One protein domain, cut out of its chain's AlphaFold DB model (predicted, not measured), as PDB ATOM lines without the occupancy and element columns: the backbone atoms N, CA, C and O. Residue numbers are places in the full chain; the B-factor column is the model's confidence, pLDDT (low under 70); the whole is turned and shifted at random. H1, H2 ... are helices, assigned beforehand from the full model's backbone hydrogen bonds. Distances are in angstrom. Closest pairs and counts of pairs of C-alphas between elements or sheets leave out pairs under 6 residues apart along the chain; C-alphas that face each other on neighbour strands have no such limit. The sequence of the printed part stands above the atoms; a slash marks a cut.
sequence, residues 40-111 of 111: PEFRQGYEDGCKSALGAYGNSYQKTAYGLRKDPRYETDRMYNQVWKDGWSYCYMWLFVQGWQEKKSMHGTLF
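What this domain is: This is residues 40 to 111 of the 111 residues of an uncharacterized protein of Alphaproteobacteria bacterium CG11_big_fil_rev_8_21_14_0_20_44_7 (UniProt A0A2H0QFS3). One long helix, H3, makes the length of the domain; H1 packs across the first part of it, and the small helix H2 sits beyond H1, away from H3. An unnamed stretch, residues 66 to 77, runs back from H2 to H3, and residues 100 to 111 stick out at the far end. The 72 printed residues include three named helices, H1, H2, H3 in chain order, and no named strand: all helix. The whole is loose, radius of gyration of the C-alphas 14.9 A, spanning 54 by 21 by 14 A.

Where its parts are: H3, residues 78 to 107, is 43.9 A long and ends with C-alpha 107 at (-22.509, 16.519, 29.427). H1, residues 40 to 57, is 25.7 A long, from C-alpha 40 at (19.581, 25.053, 22.826). H2 has residues 60 to 65.

How they stand to each other: H3 and H1 touch, the C-alphas of Trp 88 and Gly 49 being closest at 4.3 A. They run the same way at a tilt of 35.4 degrees, only just steep. H1, with residues 54 to 57 alone, and H2 touch only at the corner, closest at the C-alphas of Gly 55 and Lys 63, 4.2 A. H2 and H3 are apart. In H1, H2 and H3 every O i to N i+4 pair is within hydrogen-bond range.

The domain as a whole: The C-alphas of Thr 76 and Phe 111, the farthest apart, are 54.6 A apart. The printed part has no cut; the H2 to H3 link is long. Residues 106 to 111 have pLDDT under 70.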
ATOM      1  N   PRO A  40      20.467  24.374  23.773       94.00
ATOM      2  CA  PRO A  40      19.581  25.053  22.826       94.00
ATOM      3  C   PRO A  40      18.794  24.087  21.930       94.00
ATOM      4  O   PRO A  40      17.604  24.291  21.712       94.00
ATOM      5  N   GLU A  41      19.404  22.997  21.477       93.75
ATOM      6  CA  GLU A  41      18.759  21.973  20.652       93.75
ATOM      7  C   GLU A  41      17.709  21.152  21.418       93.75
ATOM      8  O   GLU A  41      16.723  20.706  20.834       93.75
ATOM      9  N   PHE A  42      17.865  21.006  22.737       96.00
ATOM     10  CA  PHE A  42      16.850  20.388  23.592       96.00
ATOM     11  C   PHE A  42      15.619  21.292  23.692       96.00
ATOM     12  O   PHE A  42      14.497  20.853  23.440       96.00
ATOM     13  N   ARG A  43      15.837  22.576  24.002       95.81
ATOM     14  CA  ARG A  43      14.765  23.578  24.103       95.81
ATOM     15  C   ARG A  43      14.003  23.699  22.791       95.81
ATOM     16  O   ARG A  43      12.780  23.589  22.770       95.81
ATOM     17  N   GLN A  44      14.741  23.829  21.692       95.81
ATOM     18  CA  GLN A  44      14.151  23.958  20.371       95.81
ATOM     19  C   GLN A  44      13.410  22.685  19.945       95.81
ATOM     20  O   GLN A  44      12.318  22.775  19.389       95.81
ATOM     21  N   GLY A  45      13.956  21.501  20.246       96.75
ATOM     22  CA  GLY A  45      13.277  20.231  19.994       96.75
ATOM     23  C   GLY A  45      11.922  20.167  20.693       96.75
ATOM     24  O   GLY A  45      10.919  19.852  20.053       96.75
ATOM     25  N   TYR A  46      11.870  20.530  21.977       96.94
ATOM     26  CA  TYR A  46      10.625  20.540  22.745       96.94
ATOM     27  C   TYR A  46       9.616  21.549  22.187       96.94
ATOM     28  O   TYR A  46       8.465  21.184  21.934       96.94
ATOM     29  N   GLU A  47      10.049  22.791  21.953       95.69
ATOM     30  CA  GLU A  47       9.210  23.870  21.417       95.69
ATOM     31  C   GLU A  47       8.603  23.497  20.061       95.69
ATOM     32  O   GLU A  47       7.388  23.604  19.859       95.69
ATOM     33  N   ASP A  48       9.430  23.002  19.138       96.50
ATOM     34  CA  ASP A  48       8.990  22.580  17.812       96.50
ATOM     35  C   ASP A  48       8.035  21.385  17.898       96.50
ATOM     36  O   ASP A  48       6.991  21.382  17.237       96.50
ATOM     37  N   GLY A  49       8.334  20.395  18.744       96.69
ATOM     38  CA  GLY A  49       7.479  19.227  18.960       96.69
ATOM     39  C   GLY A  49       6.108  19.606  19.517       96.69
ATOM     40  O   GLY A  49       5.073  19.185  18.991       96.69
ATOM     41  N   CYS A  50       6.083  20.466  20.535       95.31
ATOM     42  CA  CYS A  50       4.856  20.914  21.180       95.31
ATOM     43  C   CYS A  50       3.976  21.757  20.243       95.31
ATOM     44  O   CYS A  50       2.776  21.500  20.105       95.31
ATOM     45  N   LYS A  51       4.570  22.724  19.525       94.25
ATOM     46  CA  LYS A  51       3.860  23.548  18.528       94.25
ATOM     47  C   LYS A  51       3.300  22.698  17.391       94.25
ATOM     48  O   LYS A  51       2.190  22.939  16.921       94.25
ATOM     49  N   SER A  52       4.025  21.658  17.000       95.62
ATOM     50  CA  SER A  52       3.557  20.713  15.993       95.62
ATOM     51  C   SER A  52       2.337  19.905  16.465       95.62
ATOM     52  O   SER A  52       1.377  19.741  15.707       95.62
ATOM     53  N   ALA A  53       2.316  19.470  17.731       95.00
ATOM     54  CA  ALA A  53       1.155  18.802  18.322       95.00
ATOM     55  C   ALA A  53      -0.072  19.731  18.408       95.00
ATOM     56  O   ALA A  53      -1.190  19.290  18.132       95.00
ATOM     57  N   LEU A  54       0.127  21.019  18.715       92.94
ATOM     58  CA  LEU A  54      -0.938  22.032  18.695       92.94
ATOM     59  C   LEU A  54      -1.538  22.213  17.293       92.94
ATOM     60  O   LEU A  54      -2.759  22.277  17.159       92.94
ATOM     61  N   GLY A  55      -0.706  22.222  16.249       93.06
ATOM     62  CA  GLY A  55      -1.171  22.288  14.859       93.06
ATOM     63  C   GLY A  55      -1.973  21.057  14.423       93.06
ATOM     64  O   GLY A  55      -2.915  21.166  13.640       93.06
ATOM     65  N   ALA A  56      -1.650  19.880  14.961       93.00
ATOM     66  CA  ALA A  56      -2.342  18.636  14.623       93.00
ATOM     67  C   ALA A  56      -3.634  18.412  15.436       93.00
ATOM     68  O   ALA A  56      -4.672  18.029  14.878       93.00
ATOM     69  N   TYR A  57      -3.591  18.658  16.748       91.19
ATOM     70  CA  TYR A  57      -4.619  18.225  17.707       91.19
ATOM     71  C   TYR A  57      -5.242  19.346  18.536       91.19
ATOM     72  O   TYR A  57      -6.181  19.074  19.280       91.19
ATOM     73  N   GLY A  58      -4.762  20.581  18.405       88.50
ATOM     74  CA  GLY A  58      -5.346  21.728  19.089       88.50
ATOM     75  C   GLY A  58      -6.779  22.033  18.644       88.50
ATOM     76  O   GLY A  58      -7.351  21.379  17.766       88.50
ATOM     77  N   ASN A  59      -7.370  23.063  19.242       87.25
ATOM     78  CA  ASN A  59      -8.665  23.579  18.796       87.25
ATOM     79  C   ASN A  59      -8.570  24.197  17.384       87.25
ATOM     80  O   ASN A  59      -7.481  24.389  16.843       87.25
ATOM     81  N   SER A  60      -9.709  24.538  16.773       86.94
ATOM     82  CA  SER A  60      -9.741  25.073  15.403       86.94
ATOM     83  C   SER A  60      -8.822  26.282  15.198       86.94
ATOM     84  O   SER A  60      -8.196  26.388  14.150       86.94
ATOM     85  N   TYR A  61      -8.690  27.154  16.202       86.31
ATOM     86  CA  TYR A  61      -7.815  28.323  16.126       86.31
ATOM     87  C   TYR A  61      -6.328  27.933  16.160       86.31
ATOM     88  O   TYR A  61      -5.527  28.418  15.361       86.31
ATOM     89  N   GLN A  62      -5.960  26.981  17.018       88.50
ATOM     90  CA  GLN A  62      -4.601  26.443  17.099       88.50
ATOM     91  C   GLN A  62      -4.186  25.723  15.820       88.50
ATOM     92  O   GLN A  62      -3.090  25.963  15.326       88.50
ATOM     93  N   LYS A  63      -5.073  24.923  15.223       89.38
ATOM     94  CA  LYS A  63      -4.785  24.237  13.954       89.38
ATOM     95  C   LYS A  63      -4.548  25.195  12.789       89.38
ATOM     96  O   LYS A  63      -3.803  24.868  11.876       89.38
ATOM     97  N   THR A  64      -5.183  26.368  12.804       88.00
ATOM     98  CA  THR A  64      -4.953  27.395  11.773       88.00
ATOM     99  C   THR A  64      -3.681  28.204  11.999       88.00
ATOM    100  O   THR A  64      -3.125  28.734  11.042       88.00
ATOM    101  N   ALA A  65      -3.222  28.312  13.247       88.25
ATOM    102  CA  ALA A  65      -2.067  29.128  13.605       88.25
ATOM    103  C   ALA A  65      -0.754  28.332  13.669       88.25
ATOM    104  O   ALA A  65       0.315  28.887  13.416       88.25
ATOM    105  N   TYR A  66      -0.820  27.042  14.002       90.06
ATOM    106  CA  TYR A  66       0.334  26.160  14.129       90.06
ATOM    107  C   TYR A  66       0.376  25.123  13.007       90.06
ATOM    108  O   TYR A  66      -0.649  24.622  12.555       90.06
ATOM    109  N   GLY A  67       1.587  24.749  12.604       89.44
ATOM    110  CA  GLY A  67       1.842  23.666  11.659       89.44
ATOM    111  C   GLY A  67       2.927  22.726  12.172       89.44
ATOM    112  O   GLY A  67       3.511  22.956  13.232       89.44
ATOM    113  N   LEU A  68       3.214  21.680  11.398       92.44
ATOM    114  CA  LEU A  68       4.350  20.799  11.658       92.44
ATOM    115  C   LEU A  68       5.652  21.607  11.542       92.44
ATOM    116  O   LEU A  68       5.963  22.145  10.481       92.44
ATOM    117  N   ARG A  69       6.404  21.687  12.638       92.19
ATOM    118  CA  ARG A  69       7.677  22.398  12.745       92.19
ATOM    119  C   ARG A  69       8.784  21.418  13.065       92.19
ATOM    120  O   ARG A  69       8.703  20.668  14.034       92.19
ATOM    121  N   LYS A  70       9.807  21.421  12.220       93.06
ATOM    122  CA  LYS A  70      11.041  20.681  12.433       93.06
ATOM    123  C   LYS A  70      12.170  21.440  11.757       93.06
ATOM    124  O   LYS A  70      12.081  21.728  10.565       93.06
ATOM    125  N   ASP A  71      13.190  21.804  12.515       93.06
ATOM    126  CA  ASP A  71      14.301  22.587  11.996       93.06
ATOM    127  C   ASP A  71      15.286  21.676  11.242       93.06
ATOM    128  O   ASP A  71      15.825  20.732  11.832       93.06
ATOM    129  N   PRO A  72      15.546  21.937   9.945       92.94
ATOM    130  CA  PRO A  72      16.448  21.116   9.141       92.94
ATOM    131  C   PRO A  72      17.894  21.117   9.657       92.94
ATOM    132  O   PRO A  72      18.632  20.171   9.394       92.94
ATOM    133  N   ARG A  73      18.315  22.122  10.438       93.50
ATOM    134  CA  ARG A  73      19.661  22.170  11.039       93.50
ATOM    135  C   ARG A  73      19.917  21.022  12.016       93.50
ATOM    136  O   ARG A  73      21.070  20.657  12.226       93.50
ATOM    137  N   TYR A  74      18.857  20.445  12.580       93.25
ATOM    138  CA  TYR A  74      18.918  19.365  13.564       93.25
ATOM    139  C   TYR A  74      18.438  18.020  13.009       93.25
ATOM    140  O   TYR A  74      18.133  17.103  13.772       93.25
ATOM    141  N   GLU A  75      18.375  17.863  11.683       90.88
ATOM    142  CA  GLU A  75      17.877  16.639  11.046       90.88
ATOM    143  C   GLU A  75      18.612  15.382  11.537       90.88
ATOM    144  O   GLU A  75      17.975  14.372  11.846       90.88
ATOM    145  N   THR A  76      19.937  15.461  11.689       94.12
ATOM    146  CA  THR A  76      20.787  14.363  12.175       94.12
ATOM    147  C   THR A  76      21.031  14.397  13.685       94.12
ATOM    148  O   THR A  76      21.677  13.496  14.218       94.12
ATOM    149  N   ASP A  77      20.546  15.421  14.390       96.06
ATOM    150  CA  ASP A  77      20.764  15.563  15.825       96.06
ATOM    151  C   ASP A  77      19.845  14.611  16.596       96.06
ATOM    152  O   ASP A  77      18.613  14.692  16.544       96.06
ATOM    153  N   ARG A  78      20.443  13.658  17.311       96.44
ATOM    154  CA  ARG A  78      19.682  12.632  18.028       96.44
ATOM    155  C   ARG A  78      18.896  13.211  19.204       96.44
ATOM    156  O   ARG A  78      17.797  12.724  19.468       96.44
ATOM    157  N   MET A  79      19.442  14.202  19.906       95.62
ATOM    158  CA  MET A  79      18.798  14.797  21.072       95.62
ATOM    159  C   MET A  79      17.592  15.622  20.646       95.62
ATOM    160  O   MET A  79      16.499  15.359  21.134       95.62
ATOM    161  N   TYR A  80      17.754  16.520  19.675       97.12
ATOM    162  CA  TYR A  80      16.648  17.285  19.106       97.12
ATOM    163  C   TYR A  80      15.527  16.358  18.626       97.12
ATOM    164  O   TYR A  80      14.376  16.527  19.006       97.12
ATOM    165  N   ASN A  81      15.855  15.326  17.841       96.94
ATOM    166  CA  ASN A  81      14.853  14.402  17.305       96.94
ATOM    167  C   ASN A  81      14.117  13.606  18.389       96.94
ATOM    168  O   ASN A  81      12.932  13.304  18.228       96.94
ATOM    169  N   GLN A  82      14.815  13.217  19.456       97.19
ATOM    170  CA  GLN A  82      14.208  12.525  20.588       97.19
ATOM    171  C   GLN A  82      13.283  13.474  21.355       97.19
ATOM    172  O   GLN A  82      12.103  13.181  21.523       97.19
ATOM    173  N   VAL A  83      13.790  14.649  21.723       97.12
ATOM    174  CA  VAL A  83      13.057  15.641  22.515       97.12
ATOM    175  C   VAL A  83      11.877  16.216  21.739       97.12
ATOM    176  O   VAL A  83      10.832  16.478  22.321       97.12
ATOM    177  N   TRP A  84      11.979  16.322  20.414       97.56
ATOM    178  CA  TRP A  84      10.856  16.670  19.549       97.56
ATOM    179  C   TRP A  84       9.704  15.670  19.668       97.56
ATOM    180  O   TRP A  84       8.545  16.067  19.791       97.56
ATOM    181  N   LYS A  85      10.003  14.364  19.690       97.06
ATOM    182  CA  LYS A  85       8.981  13.321  19.883       97.06
ATOM    183  C   LYS A  85       8.399  13.362  21.291       97.06
ATOM    184  O   LYS A  85       7.192  13.156  21.448       97.06
ATOM    185  N   ASP A  86       9.234  13.631  22.286       96.69
ATOM    186  CA  ASP A  86       8.817  13.709  23.685       96.69
ATOM    187  C   ASP A  86       7.916  14.936  23.914       96.69
ATOM    188  O   ASP A  86       6.820  14.798  24.457       96.69
ATOM    189  N   GLY A  87       8.303  16.107  23.396       96.19
ATOM    190  CA  GLY A  87       7.512  17.340  23.423       96.19
ATOM    191  C   GLY A  87       6.196  17.217  22.653       96.19
ATOM    192  O   GLY A  87       5.144  17.601  23.167       96.19
ATOM    193  N   TRP A  88       6.212  16.595  21.465       96.94
ATOM    194  CA  TRP A  88       4.982  16.269  20.732       96.94
ATOM    195  C   TRP A  88       4.049  15.402  21.579       96.94
ATOM    196  O   TRP A  88       2.874  15.727  21.738       96.94
ATOM    197  N   SER A  89       4.568  14.301  22.129       96.62
ATOM    198  CA  SER A  89       3.782  13.333  22.903       96.62
ATOM    199  C   SER A  89       3.191  13.962  24.162       96.62
ATOM    200  O   SER A  89       2.011  13.761  24.450       96.62
ATOM    201  N   TYR A  90       3.984  14.756  24.880       95.25
ATOM    202  CA  TYR A  90       3.552  15.463  26.079       95.25
ATOM    203  C   TYR A  90       2.408  16.439  25.778       95.25
ATOM    204  O   TYR A  90       1.330  16.335  26.369       95.25
ATOM    205  N   CYS A  91       2.599  17.331  24.803       94.19
ATOM    206  CA  CYS A  91       1.599  18.339  24.458       94.19
ATOM    207  C   CYS A  91       0.342  17.723  23.829       94.19
ATOM    208  O   CYS A  91      -0.772  18.151  24.131       94.19
ATOM    209  N   TYR A  92       0.487  16.665  23.025       93.62
ATOM    210  CA  TYR A  92      -0.641  15.873  22.529       93.62
ATOM    211  C   TYR A  92      -1.468  15.278  23.674       93.62
ATOM    212  O   TYR A  92      -2.691  15.427  23.690       93.62
ATOM    213  N   MET A  93      -0.820  14.625  24.642       94.06
ATOM    214  CA  MET A  93      -1.520  14.016  25.774       94.06
ATOM    215  C   MET A  93      -2.232  15.065  26.623       94.06
ATOM    216  O   MET A  93      -3.362  14.838  27.058       94.06
ATOM    217  N   TRP A  94      -1.613  16.229  26.810       92.88
ATOM    218  CA  TRP A  94      -2.247  17.346  27.495       92.88
ATOM    219  C   TRP A  94      -3.522  17.805  26.772       92.88
ATOM    220  O   TRP A  94      -4.586  17.874  27.390       92.88
ATOM    221  N   LEU A  95      -3.451  18.030  25.455       90.81
ATOM    222  CA  LEU A  95      -4.605  18.424  24.633       90.81
ATOM    223  C   LEU A  95      -5.711  17.369  24.649       90.81
ATOM    224  O   LEU A  95      -6.890  17.707  24.745       90.81
ATOM    225  N   PHE A  96      -5.336  16.092  24.592       90.25
ATOM    226  CA  PHE A  96      -6.278  14.989  24.701       90.25
ATOM    227  C   PHE A  96      -7.038  15.069  26.025       90.25
ATOM    228  O   PHE A  96      -8.269  15.120  26.019       90.25
ATOM    229  N   VAL A  97      -6.329  15.155  27.156       89.38
ATOM    230  CA  VAL A  97      -6.948  15.250  28.486       89.38
ATOM    231  C   VAL A  97      -7.851  16.480  28.600       89.38
ATOM    232  O   VAL A  97      -8.968  16.354  29.099       89.38
ATOM    233  N   GLN A  98      -7.428  17.643  28.102       86.31
ATOM    234  CA  GLN A  98      -8.263  18.850  28.117       86.31
ATOM    235  C   GLN A  98      -9.543  18.681  27.297       86.31
ATOM    236  O   GLN A  98     -10.635  18.946  27.799       86.31
ATOM    237  N   GLY A  99      -9.444  18.134  26.082       84.56
ATOM    238  CA  GLY A  99     -10.618  17.855  25.256       84.56
ATOM    239  C   GLY A  99     -11.592  16.865  25.911       84.56
ATOM    240  O   GLY A  99     -12.808  16.964  25.726       84.56
ATOM    241  N   TRP A 100     -11.093  15.924  26.719       81.00
ATOM    242  CA  TRP A 100     -11.941  15.053  27.543       81.00
ATOM    243  C   TRP A 100     -12.663  15.812  28.661       81.00
ATOM    244  O   TRP A 100     -13.852  15.565  28.888       81.00
ATOM    245  N   GLN A 101     -11.980  16.733  29.345       82.62
ATOM    246  CA  GLN A 101     -12.579  17.546  30.411       82.62
ATOM    247  C   GLN A 101     -13.691  18.452  29.871       82.62
ATOM    248  O   GLN A 101     -14.786  18.478  30.435       82.62
ATOM    249  N   GLU A 102     -13.458  19.119  28.738       78.69
ATOM    250  CA  GLU A 102     -14.459  19.970  28.079       78.69
ATOM    251  C   GLU A 102     -15.720  19.179  27.710       78.69
ATOM    252  O   GLU A 102     -16.840  19.588  28.025       78.69
ATOM    253  N   LYS A 103     -15.559  17.988  27.115       77.25
ATOM    254  CA  LYS A 103     -16.697  17.114  26.786       77.25
ATOM    255  C   LYS A 103     -17.476  16.685  28.024       77.25
ATOM    256  O   LYS A 103     -18.705  16.671  27.981       77.25
ATOM    257  N   LYS A 104     -16.794  16.351  29.123       73.69
ATOM    258  CA  LYS A 104     -17.450  15.963  30.379       73.69
ATOM    259  C   LYS A 104     -18.214  17.136  31.003       73.69
ATOM    260  O   LYS A 104     -19.334  16.937  31.461       73.69
ATOM    261  N   SER A 105     -17.649  18.343  30.967       73.94
ATOM    262  CA  SER A 105     -18.315  19.567  31.433       73.94
ATOM    263  C   SER A 105     -19.600  19.864  30.645       73.94
ATOM    264  O   SER A 105     -20.635  20.158  31.245       73.94
ATOM    265  N   MET A 106     -19.581  19.675  29.321       59.88
ATOM    266  CA  MET A 106     -20.773  19.839  28.476       59.88
ATOM    267  C   MET A 106     -21.866  18.788  28.734       59.88
ATOM    268  O   MET A 106     -23.045  19.096  28.619       59.88
ATOM    269  N   HIS A 107     -21.512  17.553  29.106       60.03
ATOM    270  CA  HIS A 107     -22.509  16.519  29.427       60.03
ATOM    271  C   HIS A 107     -23.024  16.606  30.873       60.03
ATOM    272  O   HIS A 107     -24.107  16.110  31.164       60.03
ATOM    273  N   GLY A 108     -22.275  17.239  31.781       57.25
ATOM    274  CA  GLY A 108     -22.692  17.461  33.170       57.25
ATOM    275  C   GLY A 108     -23.678  18.617  33.367       57.25
ATOM    276  O   GLY A 108     -24.194  18.772  34.464       57.25
ATOM    277  N   THR A 109     -23.940  19.421  32.333       56.03
ATOM    278  CA  THR A 109     -24.881  20.559  32.355       56.03
ATOM    279  C   THR A 109     -26.243  20.237  31.727       56.03
ATOM    280  O   THR A 109     -27.102  21.110  31.646       56.03
ATOM    281  N   LEU A 110     -26.458  18.986  31.297       54.09
ATOM    282  CA  LEU A 110     -27.718  18.486  30.725       54.09
ATOM    283  C   LEU A 110     -28.607  17.729  31.734       54.09
ATOM    284  O   LEU A 110     -29.548  17.053  31.318       54.09
ATOM    285  N   PHE A 111     -28.338  17.854  33.036       46.81
ATOM    286  CA  PHE A 111     -29.166  17.306  34.115       46.81
ATOM    287  C   PHE A 111     -29.411  18.351  35.200       46.81
ATOM    288  O   PHE A 111     -28.433  19.037  35.573       46.81
TER     289      PHE A 111